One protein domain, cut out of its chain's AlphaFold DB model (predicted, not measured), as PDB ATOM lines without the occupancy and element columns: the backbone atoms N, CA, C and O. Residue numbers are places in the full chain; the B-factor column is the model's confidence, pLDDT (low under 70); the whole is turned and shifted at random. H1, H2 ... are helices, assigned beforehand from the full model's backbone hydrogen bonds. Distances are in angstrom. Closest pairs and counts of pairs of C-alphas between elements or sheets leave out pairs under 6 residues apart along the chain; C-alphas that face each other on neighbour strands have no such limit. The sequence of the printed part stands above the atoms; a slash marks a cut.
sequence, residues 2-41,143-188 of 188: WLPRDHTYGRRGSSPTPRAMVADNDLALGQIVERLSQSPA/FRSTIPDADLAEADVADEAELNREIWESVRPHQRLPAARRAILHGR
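This is residues 2 to 41 and 143 to 188 of the 188 residues of an uncharacterized protein of Gemmatimonadetes bacterium (UniProt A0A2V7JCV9). Little regular structure is present: two helices meet at about a right angle, the beginning of H1 touching the later part of H2, amid long loops. From this small body residues 30 to 41, of which 30 to 37 belong to H1, stick out one way, and the tail of residues 179 to 188 sticks out another. The printed part has 86 residues, with 32 in the named helices, H1 then H2, and no named strand; the class is all helix. The whole is loose and flat, with a radius of gyration of the C-alphas of 17.3 A and spans of 51 by 49 by 26 A.

H1, residues 18 to 37, touches H2, residues 160 to 171, with residues 18 to 19 alone. H2 touches H1 with residues 167 to 171 alone. The closest C-alphas of the two helices, of Pro 18 and Ile 167, are 6.4 A apart. Their lines stand about perpendicular, at 86 degrees. In both helices every O i to N i+4 pair is within hydrogen-bond range.

H1 begins at C-alpha 18, (366.190, 348.205, 177.249), and is 28.6 A long from first to last C-alpha. H2 measures 16.3 A and ends at C-alpha 171, (368.628, 353.171, 182.836).

The C-alphas farthest apart, of Pro 40 and Arg 188, are 54.3 A apart. Residues 42 to 142 are not printed, and C-alphas 41 and 143 are 46.8 A apart across this cut. Residues 181 to 188 have pLDDT under 70.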
ATOM      1  N   TRP A   2     358.681 346.091 166.252       79.69
ATOM      2  CA  TRP A   2     358.243 344.800 166.770       79.69
ATOM      3  C   TRP A   2     357.389 345.043 168.022       79.69
ATOM      4  O   TRP A   2     357.731 345.913 168.817       79.69
ATOM      5  N   LEU A   3     356.309 344.275 168.195       86.94
ATOM      6  CA  LEU A   3     355.417 344.306 169.357       86.94
ATOM      7  C   LEU A   3     355.000 342.860 169.706       86.94
ATOM      8  O   LEU A   3     354.587 342.156 168.780       86.94
ATOM      9  N   PRO A   4     355.077 342.410 170.976       89.25
ATOM     10  CA  PRO A   4     355.613 343.107 172.154       89.25
ATOM     11  C   PRO A   4     357.150 343.132 172.173       89.25
ATOM     12  O   PRO A   4     357.797 342.217 171.662       89.25
ATOM     13  N   ARG A   5     357.757 344.196 172.721       89.88
ATOM     14  CA  ARG A   5     359.228 344.370 172.777       89.88
ATOM     15  C   ARG A   5     359.728 344.869 174.135       89.88
ATOM     16  O   ARG A   5     360.618 345.708 174.232       89.88
ATOM     17  N   ASP A   6     359.134 344.343 175.182       86.88
ATOM     18  CA  ASP A   6     359.267 344.733 176.585       86.88
ATOM     19  C   ASP A   6     360.110 343.765 177.434       86.88
ATOM     20  O   ASP A   6     360.591 344.164 178.485       86.88
ATOM     21  N   HIS A   7     360.400 342.552 176.951       90.62
ATOM     22  CA  HIS A   7     361.224 341.559 177.666       90.62
ATOM     23  C   HIS A   7     362.722 341.929 177.748       90.62
ATOM     24  O   HIS A   7     363.469 341.460 178.605       90.62
ATOM     25  N   THR A   8     363.155 342.875 176.911       93.19
ATOM     26  CA  THR A   8     364.507 343.459 176.867       93.19
ATOM     27  C   THR A   8     365.660 342.450 176.694       93.19
ATOM     28  O   THR A   8     365.463 341.250 176.563       93.19
ATOM     29  N   TYR A   9     366.899 342.944 176.648       93.75
ATOM     30  CA  TYR A   9     368.106 342.108 176.681       93.75
ATOM     31  C   TYR A   9     369.041 342.478 177.838       93.75
ATOM     32  O   TYR A   9     370.251 342.246 177.747       93.75
ATOM     33  N   GLY A  10     368.516 343.134 178.882       92.62
ATOM     34  CA  GLY A  10     369.328 343.652 179.983       92.62
ATOM     35  C   GLY A  10     370.551 344.421 179.466       92.62
ATOM     36  O   GLY A  10     370.430 345.356 178.666       92.62
ATOM     37  N   ARG A  11     371.752 343.991 179.876       92.94
ATOM     38  CA  ARG A  11     373.034 344.590 179.460       92.94
ATOM     39  C   ARG A  11     373.813 343.758 178.441       92.94
ATOM     40  O   ARG A  11     375.025 343.946 178.298       92.94
ATOM     41  N   ARG A  12     373.157 342.862 177.697       93.94
ATOM     42  CA  ARG A  12     373.812 342.065 176.648       93.94
ATOM     43  C   ARG A  12     374.488 342.977 175.621       93.94
ATOM     44  O   ARG A  12     373.837 343.789 174.964       93.94
ATOM     45  N   GLY A  13     375.813 342.879 175.508       93.81
ATOM     46  CA  GLY A  13     376.617 343.768 174.670       93.81
ATOM     47  C   GLY A  13     376.295 343.620 173.181       93.81
ATOM     48  O   GLY A  13     376.172 342.511 172.673       93.81
ATOM     49  N   SER A  14     376.236 344.738 172.458       94.62
ATOM     50  CA  SER A  14     375.820 344.809 171.042       94.62
ATOM     51  C   SER A  14     374.349 344.475 170.763       94.62
ATOM     52  O   SER A  14     373.943 344.556 169.605       94.62
ATOM     53  N   SER A  15     373.546 344.143 171.776       94.81
ATOM     54  CA  SER A  15     372.086 344.050 171.650       94.81
ATOM     55  C   SER A  15     371.430 345.420 171.846       94.81
ATOM     56  O   SER A  15     372.050 346.293 172.458       94.81
ATOM     57  N   PRO A  16     370.193 345.637 171.357       95.31
ATOM     58  CA  PRO A  16     369.429 346.847 171.657       95.31
ATOM     59  C   PRO A  16     369.348 347.133 173.159       95.31
ATOM     60  O   PRO A  16     369.234 346.203 173.960       95.31
ATOM     61  N   THR A  17     369.411 348.409 173.542       95.12
ATOM     62  CA  THR A  17     369.242 348.794 174.951       95.12
ATOM     63  C   THR A  17     367.799 348.543 175.409       95.12
ATOM     64  O   THR A  17     366.877 348.650 174.593       95.12
ATOM     65  N   PRO A  18     367.550 348.291 176.711       94.38
ATOM     66  CA  PRO A  18     366.190 348.205 177.249       94.38
ATOM     67  C   PRO A  18     365.315 349.408 176.864       94.38
ATOM     68  O   PRO A  18     364.161 349.246 176.476       94.38
ATOM     69  N   ARG A  19     365.885 350.622 176.868       94.69
ATOM     70  CA  ARG A  19     365.175 351.851 176.474       94.69
ATOM     71  C   ARG A  19     364.804 351.871 174.995       94.69
ATOM     72  O   ARG A  19     363.692 352.270 174.676       94.69
ATOM     73  N   ALA A  20     365.700 351.442 174.107       95.31
ATOM     74  CA  ALA A  20     365.404 351.349 172.679       95.31
ATOM     75  C   ALA A  20     364.321 350.309 172.381       95.31
ATOM     76  O   ALA A  20     363.487 350.533 171.507       95.31
ATOM     77  N   MET A  21     364.302 349.202 173.125       95.31
ATOM     78  CA  MET A  21     363.293 348.154 172.974       95.31
ATOM     79  C   MET A  21     361.903 348.634 173.406       95.31
ATOM     80  O   MET A  21     360.965 348.543 172.616       95.31
ATOM     81  N   VAL A  22     361.791 349.250 174.589       94.62
ATOM     82  CA  VAL A  22     360.524 349.824 175.075       94.62
ATOM     83  C   VAL A  22     360.074 351.017 174.219       94.62
ATOM     84  O   VAL A  22     358.884 351.182 173.982       94.62
ATOM     85  N   ALA A  23     360.998 351.817 173.680       95.38
ATOM     86  CA  ALA A  23     360.659 352.884 172.737       95.38
ATOM     87  C   ALA A  23     360.122 352.354 171.392       95.38
ATOM     88  O   ALA A  23     359.252 352.982 170.790       95.38
ATOM     89  N   ASP A  24     360.614 351.204 170.911       95.44
ATOM     90  CA  ASP A  24     360.061 350.545 169.716       95.44
ATOM     91  C   ASP A  24     358.647 350.010 169.995       95.44
ATOM     92  O   ASP A  24     357.778 350.132 169.134       95.44
ATOM     93  N   ASN A  25     358.412 349.484 171.207       94.75
ATOM     94  CA  ASN A  25     357.094 349.064 171.691       94.75
ATOM     95  C   ASN A  25     356.101 350.253 171.714       94.75
ATOM     96  O   ASN A  25     355.064 350.198 171.054       94.75
ATOM     97  N   ASP A  26     356.462 351.362 172.371       95.25
ATOM     98  CA  ASP A  26     355.635 352.579 172.465       95.25
ATOM     99  C   ASP A  26     355.287 353.162 171.085       95.25
ATOM    100  O   ASP A  26     354.123 353.456 170.794       95.25
ATOM    101  N   LEU A  27     356.273 353.246 170.182       96.25
ATOM    102  CA  LEU A  27     356.042 353.726 168.820       96.25
ATOM    103  C   LEU A  27     355.107 352.793 168.035       96.25
ATOM    104  O   LEU A  27     354.205 353.275 167.346       96.25
ATOM    105  N   ALA A  28     355.306 351.475 168.137       96.19
ATOM    106  CA  ALA A  28     354.453 350.492 167.476       96.19
ATOM    107  C   ALA A  28     353.003 350.589 167.967       96.19
ATOM    108  O   ALA A  28     352.077 350.642 167.151       96.19
ATOM    109  N   LEU A  29     352.803 350.678 169.284       96.31
ATOM    110  CA  LEU A  29     351.486 350.860 169.883       96.31
ATOM    111  C   LEU A  29     350.831 352.161 169.403       96.31
ATOM    112  O   LEU A  29     349.680 352.147 168.960       96.31
ATOM    113  N   GLY A  30     351.569 353.272 169.432       96.69
ATOM    114  CA  GLY A  30     351.075 354.567 168.975       96.69
ATOM    115  C   GLY A  30     350.597 354.532 167.522       96.69
ATOM    116  O   GLY A  30     349.512 355.028 167.219       96.69
ATOM    117  N   GLN A  31     351.356 353.891 166.629       96.75
ATOM    118  CA  GLN A  31     350.982 353.735 165.220       96.75
ATOM    119  C   GLN A  31     349.728 352.870 165.027       96.75
ATOM    120  O   GLN A  31     348.891 353.185 164.177       96.75
ATOM    121  N   ILE A  32     349.559 351.808 165.824       96.94
ATOM    122  CA  ILE A  32     348.340 350.982 165.812       96.94
ATOM    123  C   ILE A  32     347.128 351.828 166.215       96.94
ATOM    124  O   ILE A  32     346.127 351.857 165.493       96.94
ATOM    125  N   VAL A  33     347.219 352.550 167.337       97.44
ATOM    126  CA  VAL A  33     346.118 353.382 167.846       97.44
ATOM    127  C   VAL A  33     345.789 354.513 166.870       97.44
ATOM    128  O   VAL A  33     344.614 354.732 166.573       97.44
ATOM    129  N   GLU A  34     346.794 355.181 166.299       98.12
ATOM    130  CA  GLU A  34     346.596 356.215 165.276       98.12
ATOM    131  C   GLU A  34     345.826 355.650 164.079       98.12
ATOM    132  O   GLU A  34     344.772 356.179 163.707       98.12
ATOM    133  N   ARG A  35     346.282 354.520 163.525       98.00
ATOM    134  CA  ARG A  35     345.648 353.897 162.360       98.00
ATOM    135  C   ARG A  35     344.204 353.475 162.629       98.00
ATOM    136  O   ARG A  35     343.364 353.605 161.729       98.00
ATOM    137  N   LEU A  36     343.921 352.954 163.824       97.88
ATOM    138  CA  LEU A  36     342.573 352.572 164.251       97.88
ATOM    139  C   LEU A  36     341.682 353.800 164.459       97.88
ATOM    140  O   LEU A  36     340.532 353.784 164.018       97.88
ATOM    141  N   SER A  37     342.215 354.875 165.038       98.00
ATOM    142  CA  SER A  37     341.469 356.113 165.296       98.00
ATOM    143  C   SER A  37     341.071 356.878 164.029       98.00
ATOM    144  O   SER A  37     340.080 357.601 164.013       98.00
ATOM    145  N   GLN A  38     341.808 356.677 162.936       98.00
ATOM    146  CA  GLN A  38     341.489 357.218 161.611       98.00
ATOM    147  C   GLN A  38     340.571 356.294 160.795       98.00
ATOM    148  O   GLN A  38     340.194 356.613 159.666       98.00
ATOM    149  N   SER A  39     340.244 355.108 161.314       97.81
ATOM    150  CA  SER A  39     339.414 354.143 160.599       97.81
ATOM    151  C   SER A  39     337.920 354.479 160.716       97.81
ATOM    152  O   SER A  39     337.487 355.020 161.734       97.81
ATOM    153  N   PRO A  40     337.085 354.069 159.739       97.38
ATOM    154  CA  PRO A  40     335.630 354.188 159.852       97.38
ATOM    155  C   PRO A  40     335.030 353.443 161.053       97.38
ATOM    156  O   PRO A  40     333.903 353.733 161.439       97.38
ATOM    157  N   ALA A  41     335.764 352.488 161.633       96.81
ATOM    158  CA  ALA A  41     335.332 351.741 162.807       96.81
ATOM    159  C   ALA A  41     335.539 352.516 164.119       96.81
ATOM    160  O   ALA A  41     334.900 352.170 165.106       96.81
ATOM    161  N   PHE A 143     379.881 346.132 177.637       87.25
ATOM    162  CA  PHE A 143     378.910 345.579 178.575       87.25
ATOM    163  C   PHE A 143     378.836 344.062 178.413       87.25
ATOM    164  O   PHE A 143     378.858 343.523 177.303       87.25
ATOM    165  N   ARG A 144     378.812 343.371 179.545       85.50
ATOM    166  CA  ARG A 144     378.653 341.926 179.640       85.50
ATOM    167  C   ARG A 144     377.483 341.700 180.576       85.50
ATOM    168  O   ARG A 144     377.564 342.110 181.730       85.50
ATOM    169  N   SER A 145     376.419 341.109 180.044       91.81
ATOM    170  CA  SER A 145     375.386 340.530 180.891       91.81
ATOM    171  C   SER A 145     375.996 339.348 181.642       91.81
ATOM    172  O   SER A 145     376.871 338.662 181.101       91.81
ATOM    173  N   THR A 146     375.591 339.145 182.889       92.38
ATOM    174  CA  THR A 146     375.904 337.913 183.622       92.38
ATOM    175  C   THR A 146     374.888 336.809 183.329       92.38
ATOM    176  O   THR A 146     375.160 335.643 183.618       92.38
ATOM    177  N   ILE A 147     373.768 337.164 182.694       94.62
ATOM    178  CA  ILE A 147     372.727 336.245 182.243       94.62
ATOM    179  C   ILE A 147     373.229 335.511 180.992       94.62
ATOM    180  O   ILE A 147     373.748 336.154 180.069       94.62
ATOM    181  N   PRO A 148     373.096 334.176 180.924       94.19
ATOM    182  CA  PRO A 148     373.412 333.424 179.718       94.19
ATOM    183  C   PRO A 148     372.628 333.927 178.500       94.19
ATOM    184  O   PRO A 148     371.428 334.168 178.558       94.19
ATOM    185  N   ASP A 149     373.299 334.014 177.351       91.62
ATOM    186  CA  ASP A 149     372.683 334.466 176.094       91.62
ATOM    187  C   ASP A 149     371.464 333.622 175.673       91.62
ATOM    188  O   ASP A 149     370.573 334.142 175.002       91.62
ATOM    189  N   ALA A 150     371.447 332.335 176.034       93.19
ATOM    190  CA  ALA A 150     370.330 331.428 175.768       93.19
ATOM    191  C   ALA A 150     369.091 331.787 176.600       93.19
ATOM    192  O   ALA A 150     367.980 331.729 176.084       93.19
ATOM    193  N   ASP A 151     369.292 332.243 177.834       94.56
ATOM    194  CA  ASP A 151     368.212 332.579 178.764       94.56
ATOM    195  C   ASP A 151     367.559 333.926 178.408       94.56
ATOM    196  O   ASP A 151     366.446 334.214 178.824       94.56
ATOM    197  N   LEU A 152     368.233 334.746 177.593       91.50
ATOM    198  CA  LEU A 152     367.690 335.978 177.005       91.50
ATOM    199  C   LEU A 152     367.034 335.756 175.629       91.50
ATOM    200  O   LEU A 152     366.610 336.723 174.990       91.50
ATOM    201  N   ALA A 153     367.033 334.526 175.106       89.75
ATOM    202  CA  ALA A 153     366.457 334.215 173.797       89.75
ATOM    203  C   ALA A 153     364.960 333.876 173.867       89.75
ATOM    204  O   ALA A 153     364.264 334.007 172.859       89.75
ATOM    205  N   GLU A 154     364.484 333.462 175.037       89.88
ATOM    206  CA  GLU A 154     363.105 333.072 175.309       89.88
ATOM    207  C   GLU A 154     362.583 333.874 176.505       89.88
ATOM    208  O   GLU A 154     363.337 334.186 177.428       89.88
ATOM    209  N   ALA A 155     361.309 334.262 176.443       87.62
ATOM    210  CA  ALA A 155     360.642 334.965 177.530       87.62
ATOM    211  C   ALA A 155     360.675 334.127 178.818       87.62
ATOM    212  O   ALA A 155     360.612 332.902 178.757       87.62
ATOM    213  N   ASP A 156     360.793 334.796 179.962       88.56
ATOM    214  CA  ASP A 156     360.659 334.204 181.302       88.56
ATOM    215  C   ASP A 156     361.673 333.100 181.670       88.56
ATOM    216  O   ASP A 156     361.488 332.374 182.647       88.56
ATOM    217  N   VAL A 157     362.776 332.967 180.918       94.19
ATOM    218  CA  VAL A 157     363.854 332.004 181.229       94.19
ATOM    219  C   VAL A 157     364.952 332.617 182.101       94.19
ATOM    220  O   VAL A 157     365.492 331.947 182.983       94.19
ATOM    221  N   ALA A 158     365.312 333.878 181.859       93.44
ATOM    222  CA  ALA A 158     366.351 334.570 182.618       93.44
ATOM    223  C   ALA A 158     365.990 334.716 184.105       93.44
ATOM    224  O   ALA A 158     364.836 334.949 184.453       93.44
ATOM    225  N   ASP A 159     366.999 334.675 184.987       93.50
ATOM    226  CA  ASP A 159     366.799 335.051 186.391       93.50
ATOM    227  C   ASP A 159     366.298 336.500 186.467       93.50
ATOM    228  O   ASP A 159     366.999 337.456 186.128       93.50
ATOM    229  N   GLU A 160     365.055 336.661 186.899       90.12
ATOM    230  CA  GLU A 160     364.367 337.945 186.869       90.12
ATOM    231  C   GLU A 160     365.018 338.986 187.792       90.12
ATOM    232  O   GLU A 160     365.002 340.183 187.498       90.12
ATOM    233  N   ALA A 161     365.609 338.567 188.917       90.44
ATOM    234  CA  ALA A 161     366.273 339.485 189.840       90.44
ATOM    235  C   ALA A 161     367.576 340.030 189.235       90.44
ATOM    236  O   ALA A 161     367.908 341.211 189.398       90.44
ATOM    237  N   GLU A 162     368.303 339.182 188.510       92.69
ATOM    238  CA  GLU A 162     369.450 339.557 187.696       92.69
ATOM    239  C   GLU A 162     369.047 340.501 186.563       92.69
ATOM    240  O   GLU A 162     369.613 341.591 186.440       92.69
ATOM    241  N   LEU A 163     368.018 340.132 185.794       93.31
ATOM    242  CA  LEU A 163     367.533 340.920 184.664       93.31
ATOM    243  C   LEU A 163     367.074 342.312 185.106       93.31
ATOM    244  O   LEU A 163     367.506 343.316 184.534       93.31
ATOM    245  N   ASN A 164     366.295 342.404 186.185       91.62
ATOM    246  CA  ASN A 164     365.878 343.684 186.755       91.62
ATOM    247  C   ASN A 164     367.060 344.549 187.190       91.62
ATOM    248  O   ASN A 164     367.051 345.767 186.986       91.62
ATOM    249  N   ARG A 165     368.096 343.943 187.778       91.31
ATOM    250  CA  ARG A 165     369.300 344.678 188.168       91.31
ATOM    251  C   ARG A 165     370.032 345.231 186.951       91.31
ATOM    252  O   ARG A 165     370.414 346.402 186.963       91.31
ATOM    253  N   GLU A 166     370.209 344.420 185.912       93.38
ATOM    254  CA  GLU A 166     370.862 344.839 184.672       93.38
ATOM    255  C   GLU A 166     370.087 345.947 183.953       93.38
ATOM    256  O   GLU A 166     370.687 346.943 183.534       93.38
ATOM    257  N   ILE A 167     368.759 345.816 183.860       92.88
ATOM    258  CA  ILE A 167     367.883 346.857 183.313       92.88
ATOM    259  C   ILE A 167     368.048 348.137 184.130       92.88
ATOM    260  O   ILE A 167     368.359 349.180 183.549       92.88
ATOM    261  N   TRP A 168     367.913 348.075 185.459       92.00
ATOM    262  CA  TRP A 168     368.028 349.247 186.328       92.00
ATOM    263  C   TRP A 168     369.372 349.959 186.172       92.00
ATOM    264  O   TRP A 168     369.403 351.175 185.997       92.00
ATOM    265  N   GLU A 169     370.482 349.222 186.177       91.06
ATOM    266  CA  GLU A 169     371.811 349.808 185.999       91.06
ATOM    267  C   GLU A 169     371.975 350.457 184.615       91.06
ATOM    268  O   GLU A 169     372.631 351.495 184.500       91.06
ATOM    269  N   SER A 170     371.339 349.903 183.575       89.25
ATOM    270  CA  SER A 170     371.351 350.490 182.230       89.25
ATOM    271  C   SER A 170     370.593 351.825 182.152       89.25
ATOM    272  O   SER A 170     371.016 352.731 181.432       89.25
ATOM    273  N   VAL A 171     369.496 351.980 182.906       89.12
ATOM    274  CA  VAL A 171     368.628 353.171 182.836       89.12
ATOM    275  C   VAL A 171     368.911 354.213 183.920       89.12
ATOM    276  O   VAL A 171     368.643 355.402 183.728       89.12
ATOM    277  N   ARG A 172     369.456 353.786 185.061       90.69
ATOM    278  CA  ARG A 172     369.779 354.595 186.244       90.69
ATOM    279  C   ARG A 172     371.185 354.239 186.758       90.69
ATOM    280  O   ARG A 172     371.327 353.749 187.882       90.69
ATOM    281  N   PRO A 173     372.244 354.501 185.970       88.12
ATOM    282  CA  PRO A 173     373.605 354.156 186.366       88.12
ATOM    283  C   PRO A 173     373.978 354.834 187.687       88.12
ATOM    284  O   PRO A 173     373.602 355.979 187.948       88.12
ATOM    285  N   HIS A 174     374.718 354.109 188.527       88.62
ATOM    286  CA  HIS A 174     375.156 354.546 189.861       88.62
ATOM    287  C   HIS A 174     374.034 354.809 190.878       88.62
ATOM    288  O   HIS A 174     374.315 355.278 191.982       88.62
ATOM    289  N   GLN A 175     372.776 354.491 190.558       92.56
ATOM    290  CA  GLN A 175     371.685 354.532 191.529       92.56
ATOM    291  C   GLN A 175     371.459 353.153 192.136       92.56
ATOM    292  O   GLN A 175     371.494 352.134 191.448       92.56
ATOM    293  N   ARG A 176     371.180 353.116 193.442       88.69
ATOM    294  CA  ARG A 176     370.844 351.867 194.130       88.69
ATOM    295  C   ARG A 176     369.538 351.301 193.570       88.69
ATOM    296  O   ARG A 176     368.579 352.052 193.411       88.69
ATOM    297  N   LEU A 177     369.501 349.987 193.340       86.62
ATOM    298  CA  LEU A 177     368.268 349.285 192.987       86.62
ATOM    299  C   LEU A 177     367.192 349.560 194.060       86.62
ATOM    300  O   LEU A 177     367.503 349.480 195.262       86.62
ATOM    301  N   PRO A 178     365.948 349.899 193.672       83.75
ATOM    302  CA  PRO A 178     364.848 350.021 194.614       83.75
ATOM    303  C   PRO A 178     364.667 348.702 195.363       83.75
ATOM    304  O   PRO A 178     364.643 347.628 194.769       83.75
ATOM    305  N   ALA A 179     364.572 348.772 196.690       77.69
ATOM    306  CA  ALA A 179     364.322 347.578 197.482       77.69
ATOM    307  C   ALA A 179     362.856 347.165 197.327       77.69
ATOM    308  O   ALA A 179     361.969 348.003 197.508       77.69
ATOM    309  N   ALA A 180     362.611 345.880 197.070       71.31
ATOM    310  CA  ALA A 180     361.270 345.320 197.141       71.31
ATOM    311  C   ALA A 180     360.684 345.573 198.540       71.31
ATOM    312  O   ALA A 180     361.287 345.218 199.560       71.31
ATOM    313  N   ARG A 181     359.514 346.211 198.604       68.44
ATOM    314  CA  ARG A 181     358.786 346.397 199.860       68.44
ATOM    315  C   ARG A 181     357.857 345.210 200.057       68.44
ATOM    316  O   ARG A 181     356.873 345.064 199.347       68.44
ATOM    317  N   ARG A 182     358.152 344.371 201.048       63.53
ATOM    318  CA  ARG A 182     357.210 343.346 201.508       63.53
ATOM    319  C   ARG A 182     356.286 343.984 202.538       63.53
ATOM    320  O   ARG A 182     356.710 344.235 203.666       63.53
ATOM    321  N   ALA A 183     355.048 344.272 202.157       58.62
ATOM    322  CA  ALA A 183     354.017 344.590 203.132       58.62
ATOM    323  C   ALA A 183     353.596 343.279 203.808       58.62
ATOM    324  O   ALA A 183     352.912 342.449 203.218       58.62
ATOM    325  N   ILE A 184     354.039 343.061 205.047       51.53
ATOM    326  CA  ILE A 184     353.398 342.061 205.900       51.53
ATOM    327  C   ILE A 184     352.028 342.648 206.229       51.53
ATOM    328  O   ILE A 184     351.954 343.712 206.847       51.53
ATOM    329  N   LEU A 185     350.953 341.983 205.801       49.19
ATOM    330  CA  LEU A 185     349.609 342.245 206.307       49.19
ATOM    331  C   LEU A 185     349.628 341.998 207.820       49.19
ATOM    332  O   LEU A 185     349.396 340.889 208.297       49.19
ATOM    333  N   HIS A 186     349.934 343.031 208.599       40.91
ATOM    334  CA  HIS A 186     349.572 343.057 210.002       40.91
ATOM    335  C   HIS A 186     348.070 343.303 210.053       40.91
ATOM    336  O   HIS A 186     347.617 344.444 210.047       40.91
ATOM    337  N   GLY A 187     347.309 342.208 210.041       44.50
ATOM    338  CA  GLY A 187     345.879 342.247 210.297       44.50
ATOM    339  C   GLY A 187     345.596 342.987 211.604       44.50
ATOM    340  O   GLY A 187     346.186 342.682 212.646       44.50
ATOM    341  N   ARG A 188     344.704 343.968 211.524       35.94
ATOM    342  CA  ARG A 188     343.899 344.465 212.633       35.94
ATOM    343  C   ARG A 188     342.486 344.665 212.130       35.94
ATOM    344  O   ARG A 188     342.357 345.223 211.019       35.94
TER     345      ARG A 188